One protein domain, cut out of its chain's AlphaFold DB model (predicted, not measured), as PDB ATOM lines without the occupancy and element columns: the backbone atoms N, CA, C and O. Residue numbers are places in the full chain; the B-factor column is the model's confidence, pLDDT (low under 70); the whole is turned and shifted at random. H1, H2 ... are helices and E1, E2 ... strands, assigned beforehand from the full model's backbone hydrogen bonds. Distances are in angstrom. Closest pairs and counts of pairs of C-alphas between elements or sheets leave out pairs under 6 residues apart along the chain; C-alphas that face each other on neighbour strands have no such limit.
ATOM      1  N   MET A  39     180.758 120.532 139.535       86.19
ATOM      2  CA  MET A  39     181.484 119.567 138.724       86.19
ATOM      3  C   MET A  39     182.648 120.262 138.009       86.19
ATOM      4  O   MET A  39     182.422 121.202 137.246       86.19
ATOM      5  N   PRO A  40     183.900 119.826 138.233       86.00
ATOM      6  CA  PRO A  40     185.044 120.310 137.469       86.00
ATOM      7  C   PRO A  40     184.827 120.146 135.962       86.00
ATOM      8  O   PRO A  40     184.379 119.088 135.512       86.00
ATOM      9  N   ALA A  41     185.206 121.160 135.179       84.12
ATOM     10  CA  ALA A  41     185.070 121.120 133.724       84.12
ATOM     11  C   ALA A  41     185.812 119.928 133.091       84.12
ATOM     12  O   ALA A  41     185.309 119.304 132.163       84.12
ATOM     13  N   SER A  42     186.956 119.533 133.658       84.75
ATOM     14  CA  SER A  42     187.716 118.361 133.207       84.75
ATOM     15  C   SER A  42     186.925 117.051 133.294       84.75
ATOM     16  O   SER A  42     187.027 116.218 132.397       84.75
ATOM     17  N   LEU A  43     186.114 116.868 134.341       85.12
ATOM     18  CA  LEU A  43     185.265 115.683 134.482       85.12
ATOM     19  C   LEU A  43     184.074 115.743 133.526       85.12
ATOM     20  O   LEU A  43     183.764 114.745 132.883       85.12
ATOM     21  N   MET A  44     183.460 116.919 133.381       83.62
ATOM     22  CA  MET A  44     182.342 117.130 132.461       83.62
ATOM     23  C   MET A  44     182.736 116.826 131.009       83.62
ATOM     24  O   MET A  44     182.077 116.032 130.336       83.62
ATOM     25  N   ASN A  45     183.855 117.393 130.555       84.62
ATOM     26  CA  ASN A  45     184.348 117.233 129.187       84.62
ATOM     27  C   ASN A  45     184.763 115.792 128.883       84.62
ATOM     28  O   ASN A  45     184.611 115.333 127.758       84.62
ATOM     29  N   LYS A  46     185.294 115.076 129.880       85.44
ATOM     30  CA  LYS A  46     185.779 113.707 129.697       85.44
ATOM     31  C   LYS A  46     184.665 112.664 129.747       85.44
ATOM     32  O   LYS A  46     184.735 111.689 129.010       85.44
ATOM     33  N   TYR A  47     183.687 112.836 130.636       84.31
ATOM     34  CA  TYR A  47     182.750 111.764 130.988       84.31
ATOM     35  C   TYR A  47     181.288 112.047 130.638       84.31
ATOM     36  O   TYR A  47     180.495 111.114 130.666       84.31
ATOM     37  N   ILE A  48     180.901 113.295 130.347       83.81
ATOM     38  CA  ILE A  48     179.488 113.646 130.119       83.81
ATOM     39  C   ILE A  48     179.276 114.236 128.726       83.81
ATOM     40  O   ILE A  48     178.481 113.686 127.970       83.81
ATOM     41  N   LEU A  49     179.995 115.303 128.355       84.88
ATOM     42  CA  LEU A  49     179.805 115.964 127.050       84.88
ATOM     43  C   LEU A  49     179.915 115.031 125.828       84.88
ATOM     44  O   LEU A  49     179.142 115.220 124.895       84.88
ATOM     45  N   PRO A  50     180.778 113.998 125.806       88.00
ATOM     46  CA  PRO A  50     180.841 113.074 124.671       88.00
ATOM     47  C   PRO A  50     179.591 112.201 124.477       88.00
ATOM     48  O   PRO A  50     179.492 111.489 123.480       88.00
ATOM     49  N   HIS A  51     178.669 112.188 125.445       84.81
ATOM     50  CA  HIS A  51     177.525 111.273 125.486       84.81
ATOM     51  C   HIS A  51     176.166 111.985 125.518       84.81
ATOM     52  O   HIS A  51     175.133 111.320 125.587       84.81
ATOM     53  N   VAL A  52     176.150 113.318 125.487       85.12
ATOM     54  CA  VAL A  52     174.926 114.130 125.421       85.12
ATOM     55  C   VAL A  52     174.675 114.597 123.989       85.12
ATOM     56  O   VAL A  52     175.560 114.534 123.140       85.12
ATOM     57  N   ASN A  53     173.452 115.037 123.703       88.50
ATOM     58  CA  ASN A  53     173.085 115.530 122.378       88.50
ATOM     59  C   ASN A  53     173.494 117.003 122.173       88.50
ATOM     60  O   ASN A  53     173.784 117.734 123.122       88.50
ATOM     61  N   ASP A  54     173.469 117.455 120.919       89.31
ATOM     62  CA  ASP A  54     173.830 118.832 120.554       89.31
ATOM     63  C   ASP A  54     172.924 119.883 121.203       89.31
ATOM     64  O   ASP A  54     173.370 120.990 121.496       89.31
ATOM     65  N   GLU A  55     171.651 119.553 121.430       89.00
ATOM     66  CA  GLU A  55     170.697 120.439 122.104       89.00
ATOM     67  C   GLU A  55     171.154 120.755 123.530       89.00
ATOM     68  O   GLU A  55     171.211 121.920 123.928       89.00
ATOM     69  N   PHE A  56     171.561 119.725 124.274       87.38
ATOM     70  CA  PHE A  56     172.103 119.863 125.616       87.38
ATOM     71  C   PHE A  56     173.363 120.730 125.620       87.38
ATOM     72  O   PHE A  56     173.468 121.667 126.413       87.38
ATOM     73  N   THR A  57     174.302 120.453 124.713       86.50
ATOM     74  CA  THR A  57     175.562 121.205 124.613       86.50
ATOM     75  C   THR A  57     175.305 122.680 124.294       86.50
ATOM     76  O   THR A  57     175.805 123.552 125.006       86.50
ATOM     77  N   LYS A  58     174.428 122.977 123.327       88.44
ATOM     78  CA  LYS A  58     174.035 124.355 122.982       88.44
ATOM     79  C   LYS A  58     173.351 125.079 124.141       88.44
ATOM     80  O   LYS A  58     173.605 126.263 124.358       88.44
ATOM     81  N   ALA A  59     172.499 124.398 124.910       87.00
ATOM     82  CA  ALA A  59     171.850 124.994 126.081       87.00
ATOM     83  C   ALA A  59     172.868 125.413 127.161       87.00
ATOM     84  O   ALA A  59     172.681 126.434 127.837       87.00
ATOM     85  N   LEU A  60     173.964 124.658 127.309       84.62
ATOM     86  CA  LEU A  60     175.066 125.014 128.204       84.62
ATOM     87  C   LEU A  60     175.881 126.197 127.678       84.62
ATOM     88  O   LEU A  60     176.090 127.151 128.429       84.62
ATOM     89  N   GLU A  61     176.277 126.164 126.404       83.88
ATOM     90  CA  GLU A  61     177.047 127.235 125.752       83.88
ATOM     91  C   GLU A  61     176.307 128.579 125.794       83.88
ATOM     92  O   GLU A  61     176.891 129.615 126.113       83.88
ATOM     93  N   ASN A  62     174.986 128.552 125.584       85.69
ATOM     94  CA  ASN A  62     174.120 129.731 125.647       85.69
ATOM     95  C   ASN A  62     173.780 130.176 127.082       85.69
ATOM     96  O   ASN A  62     172.971 131.086 127.265       85.69
ATOM     97  N   ARG A  63     174.352 129.535 128.114       80.25
ATOM     98  CA  ARG A  63     174.104 129.807 129.547       80.25
ATOM     99  C   ARG A  63     172.638 129.681 129.984       80.25
ATOM    100  O   ARG A  63     172.282 130.118 131.079       80.25
ATOM    101  N   GLN A  64     171.797 129.048 129.169       81.44
ATOM    102  CA  GLN A  64     170.391 128.770 129.486       81.44
ATOM    103  C   GLN A  64     170.281 127.673 130.550       81.44
ATOM    104  O   GLN A  64     169.353 127.656 131.359       81.44
ATOM    105  N   GLY A  65     171.305 126.822 130.606       82.62
ATOM    106  CA  GLY A  65     171.355 125.667 131.476       82.62
ATOM    107  C   GLY A  65     170.548 124.514 130.896       82.62
ATOM    108  O   GLY A  65     169.572 124.709 130.179       82.62
ATOM    109  N   ALA A  66     170.975 123.297 131.199       84.31
ATOM    110  CA  ALA A  66     170.365 122.097 130.656       84.31
ATOM    111  C   ALA A  66     169.704 121.283 131.768       84.31
ATOM    112  O   ALA A  66     170.282 121.085 132.841       84.31
ATOM    113  N   GLN A  67     168.474 120.833 131.533       83.62
ATOM    114  CA  GLN A  67     167.758 120.023 132.506       83.62
ATOM    115  C   GLN A  67     168.293 118.593 132.487       83.62
ATOM    116  O   GLN A  67     168.398 117.968 131.434       83.62
ATOM    117  N   ILE A  68     168.569 118.054 133.669       79.69
ATOM    118  CA  ILE A  68     168.948 116.654 133.834       79.69
ATOM    119  C   ILE A  68     168.098 115.989 134.903       79.69
ATOM    120  O   ILE A  68     167.617 116.636 135.838       79.69
ATOM    121  N   THR A  69     167.940 114.680 134.757       79.06
ATOM    122  CA  THR A  69     167.280 113.828 135.740       79.06
ATOM    123  C   THR A  69     168.283 112.795 136.219       79.06
ATOM    124  O   THR A  69     168.841 112.062 135.405       79.06
ATOM    125  N   PHE A  70     168.518 112.736 137.527       76.88
ATOM    126  CA  PHE A  70     169.272 111.631 138.111       76.88
ATOM    127  C   PHE A  70     168.332 110.514 138.516       76.88
ATOM    128  O   PHE A  70     167.274 110.771 139.089       76.88
ATOM    129  N   HIS A  71     168.778 109.291 138.263       77.31
ATOM    130  CA  HIS A  71     168.217 108.096 138.865       77.31
ATOM    131  C   HIS A  71     169.075 107.736 140.067       77.31
ATOM    132  O   HIS A  71     170.268 107.461 139.921       77.31
ATOM    133  N   ASP A  72     168.472 107.764 141.248       77.00
ATOM    134  CA  ASP A  72     169.109 107.228 142.440       77.00
ATOM    135  C   ASP A  72     169.218 105.698 142.320       77.00
ATOM    136  O   ASP A  72     168.216 105.001 142.143       77.00
ATOM    137  N   GLY A  73     170.449 105.186 142.381       72.19
ATOM    138  CA  GLY A  73     170.740 103.758 142.281       72.19
ATOM    139  C   GLY A  73     170.312 102.956 143.509       72.19
ATOM    140  O   GLY A  73     170.142 101.745 143.390       72.19
ATOM    141  N   ASP A  74     170.105 103.606 144.656       74.81
ATOM    142  CA  ASP A  74     169.677 102.934 145.883       74.81
ATOM    143  C   ASP A  74     168.150 102.833 145.936       74.81
ATOM    144  O   ASP A  74     167.593 101.764 146.194       74.81
ATOM    145  N   THR A  75     167.450 103.926 145.617       64.06
ATOM    146  CA  THR A  75     165.986 103.992 145.755       64.06
ATOM    147  C   THR A  75     165.211 103.746 144.461       64.06
ATOM    148  O   THR A  75     164.001 103.538 144.532       64.06
ATOM    149  N   HIS A  76     165.861 103.759 143.287       60.44
ATOM    150  CA  HIS A  76     165.295 103.520 141.941       60.44
ATOM    151  C   HIS A  76     164.051 104.353 141.550       60.44
ATOM    152  O   HIS A  76     163.509 104.177 140.461       60.44
ATOM    153  N   THR A  77     163.589 105.260 142.409       55.97
ATOM    154  CA  THR A  77     162.270 105.909 142.313       55.97
ATOM    155  C   THR A  77     162.357 107.426 142.392       55.97
ATOM    156  O   THR A  77     161.444 108.120 141.943       55.97
ATOM    157  N   THR A  78     163.470 107.969 142.891       58.69
ATOM    158  CA  THR A  78     163.615 109.414 143.037       58.69
ATOM    159  C   THR A  78     164.294 110.012 141.812       58.69
ATOM    160  O   THR A  78     165.493 109.851 141.591       58.69
ATOM    161  N   HIS A  79     163.499 110.705 140.996       65.00
ATOM    162  CA  HIS A  79     163.976 111.496 139.868       65.00
ATOM    163  C   HIS A  79     164.274 112.910 140.349       65.00
ATOM    164  O   HIS A  79     163.373 113.733 140.528       65.00
ATOM    165  N   HIS A  80     165.548 113.208 140.561       64.06
ATOM    166  CA  HIS A  80     165.953 114.550 140.947       64.06
ATOM    167  C   HIS A  80     166.212 115.395 139.703       64.06
ATOM    168  O   HIS A  80     167.118 115.090 138.923       64.06
ATOM    169  N   ARG A  81     165.409 116.450 139.517       68.31
ATOM    170  CA  ARG A  81     165.587 117.425 138.435       68.31
ATOM    171  C   ARG A  81     166.566 118.510 138.861       68.31
ATOM    172  O   ARG A  81     166.343 119.208 139.852       68.31
ATOM    173  N   TYR A  82     167.617 118.681 138.075       73.00
ATOM    174  CA  TYR A  82     168.581 119.762 138.254       73.00
ATOM    175  C   TYR A  82     168.693 120.577 136.976       73.00
ATOM    176  O   TYR A  82     168.531 120.044 135.876       73.00
ATOM    177  N   ILE A  83     169.011 121.860 137.133       72.31
ATOM    178  CA  ILE A  83     169.515 122.679 136.034       72.31
ATOM    179  C   ILE A  83     171.033 122.664 136.118       72.31
ATOM    180  O   ILE A  83     171.626 123.066 137.122       72.31
ATOM    181  N   PHE A  84     171.645 122.202 135.043       77.94
ATOM    182  CA  PHE A  84     173.078 122.172 134.861       77.94
ATOM    183  C   PHE A  84     173.526 123.480 134.214       77.94
ATOM    184  O   PHE A  84     173.113 123.770 133.094       77.94
ATOM    185  N   LYS A  85     174.325 124.298 134.901       81.75
ATOM    186  CA  LYS A  85     174.800 125.593 134.378       81.75
ATOM    187  C   LYS A  85     176.311 125.607 134.232       81.75
ATOM    188  O   LYS A  85     177.013 125.157 135.132       81.75
ATOM    189  N   GLN A  86     176.809 126.172 133.138       76.81
ATOM    190  CA  GLN A  86     178.233 126.453 132.987       76.81
ATOM    191  C   GLN A  86     178.605 127.721 133.772       76.81
ATOM    192  O   GLN A  86     177.924 128.742 133.706       76.81
ATOM    193  N   SER A  87     179.693 127.635 134.524       74.69
ATOM    194  CA  SER A  87     180.410 128.725 135.186       74.69
ATOM    195  C   SER A  87     181.853 128.725 134.663       74.69
ATOM    196  O   SER A  87     182.295 127.727 134.095       74.69
ATOM    197  N   ASP A  88     182.590 129.821 134.850       72.88
ATOM    198  CA  ASP A  88     183.866 130.091 134.166       72.88
ATOM    199  C   ASP A  88     184.868 128.921 134.190       72.88
ATOM    200  O   ASP A  88     185.551 128.692 133.202       72.88
ATOM    201  N   ASN A  89     184.911 128.134 135.275       72.44
ATOM    202  CA  ASN A  89     185.788 126.955 135.401       72.44
ATOM    203  C   ASN A  89     185.089 125.690 135.931       72.44
ATOM    204  O   ASN A  89     185.739 124.719 136.335       72.44
ATOM    205  N   SER A  90     183.760 125.686 135.999       79.56
ATOM    206  CA  SER A  90     183.016 124.559 136.566       79.56
ATOM    207  C   SER A  90     181.604 124.506 136.026       79.56
ATOM    208  O   SER A  90     181.093 125.479 135.489       79.56
ATOM    209  N   TYR A  91     180.950 123.375 136.216       84.00
ATOM    210  CA  TYR A  91     179.526 123.256 135.983       84.00
ATOM    211  C   TYR A  91     178.806 123.095 137.312       84.00
ATOM    212  O   TYR A  91     179.297 122.412 138.206       84.00
ATOM    213  N   VAL A  92     177.653 123.732 137.459       85.06
ATOM    214  CA  VAL A  92     176.902 123.757 138.712       85.06
ATOM    215  C   VAL A  92     175.580 123.040 138.529       85.06
ATOM    216  O   VAL A  92     174.816 123.336 137.611       85.06
ATOM    217  N   LEU A  93     175.315 122.115 139.440       84.19
ATOM    218  CA  LEU A  93     174.046 121.429 139.602       84.19
ATOM    219  C   LEU A  93     173.178 122.230 140.558       84.19
ATOM    220  O   LEU A  93     173.380 122.211 141.774       84.19
ATOM    221  N   VAL A  94     172.210 122.944 139.994       78.00
ATOM    222  CA  VAL A  94     171.229 123.699 140.769       78.00
ATOM    223  C   VAL A  94     169.999 122.828 140.939       78.00
ATOM    224  O   VAL A  94     169.342 122.469 139.960       78.00
ATOM    225  N   TRP A  95     169.704 122.463 142.185       71.12
ATOM    226  CA  TRP A  95     168.510 121.695 142.505       71.12
ATOM    227  C   TRP A  95     167.267 122.495 142.116       71.12
ATOM    228  O   TRP A  95     167.044 123.594 142.627       71.12
ATOM    229  N   HIS A  96     166.424 121.928 141.252       65.62
ATOM    230  CA  HIS A  96     165.131 122.518 140.941       65.62
ATOM    231  C   HIS A  96     164.069 121.810 141.777       65.62
ATOM    232  O   HIS A  96     163.590 120.728 141.430       65.62
ATOM    233  N   ARG A  97     163.692 122.404 142.917       56.47
ATOM    234  CA  ARG A  97     162.531 121.914 143.670       56.47
ATOM    235  C   ARG A  97     161.334 122.128 142.753       56.47
ATOM    236  O   ARG A  97     161.135 123.236 142.261       56.47
ATOM    237  N   HIS A  98     160.572 121.072 142.486       49.75
ATOM    238  CA  HIS A  98     159.256 121.234 141.889       49.75
ATOM    239  C   HIS A  98     158.485 122.121 142.865       49.75
ATOM    240  O   HIS A  98     158.156 121.693 143.969       49.75
ATOM    241  N   SER A  99     158.298 123.392 142.522       44.09
ATOM    242  CA  SER A  99     157.379 124.242 143.251       44.09
ATOM    243  C   SER A  99     155.997 123.700 142.930       44.09
ATOM    244  O   SER A  99     155.387 124.082 141.936       44.09
TER     245      SER A  99
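AT A GLANCE: This is residues 39 to 99 of the 104 residues of an uncharacterized protein of Malus domestica (UniProt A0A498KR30). A strongly twisted antiparallel sheet, order E1 - E2 - E3, has both helices near one end: H2 packs on E1 and E2, and H1 only grazes the sheet near Ser 90 of E3. The printed part has 61 residues, with H1, H2, E1, E2, E3 in that order, mixed class; the strands make a meander, each the antiparallel neighbour of the one before. It is only just compact, close to loose: radius of gyration of the C-alphas 12.1 A, spans 32 by 26 by 20 A.

IN THESE COORDINATES: Find H1, residues 41 to 47, 10.0 A, from C-alpha 41 at (185.070, 121.120, 133.724); then H2, 54 to 61, 10.4 A; E1, 66 to 71, 16.4 A; E2, 79 to 87, 24.3 A; and E3, 90 to 95, 15.9 A, to C-alpha 95 at (168.510, 121.695, 142.505).

HOW THE PARTS SIT: In hairpin E1 and E2, look at N 66 and O 84, 2.9 A; in hairpin E2 and E3, N 87 and O 90, 2.7 A, both within hydrogen-bond range. H2's height over the sheet is 8.1 A; its closest C-alphas to E2 are Leu 60 and Gln 86, 5.9 A. In H1 and H2 every O i to N i+4 pair is within range.

THE WHOLE: The printed part has no cut and no long link; pLDDT is under 70 at residues 75 to 81 and 96 to 99.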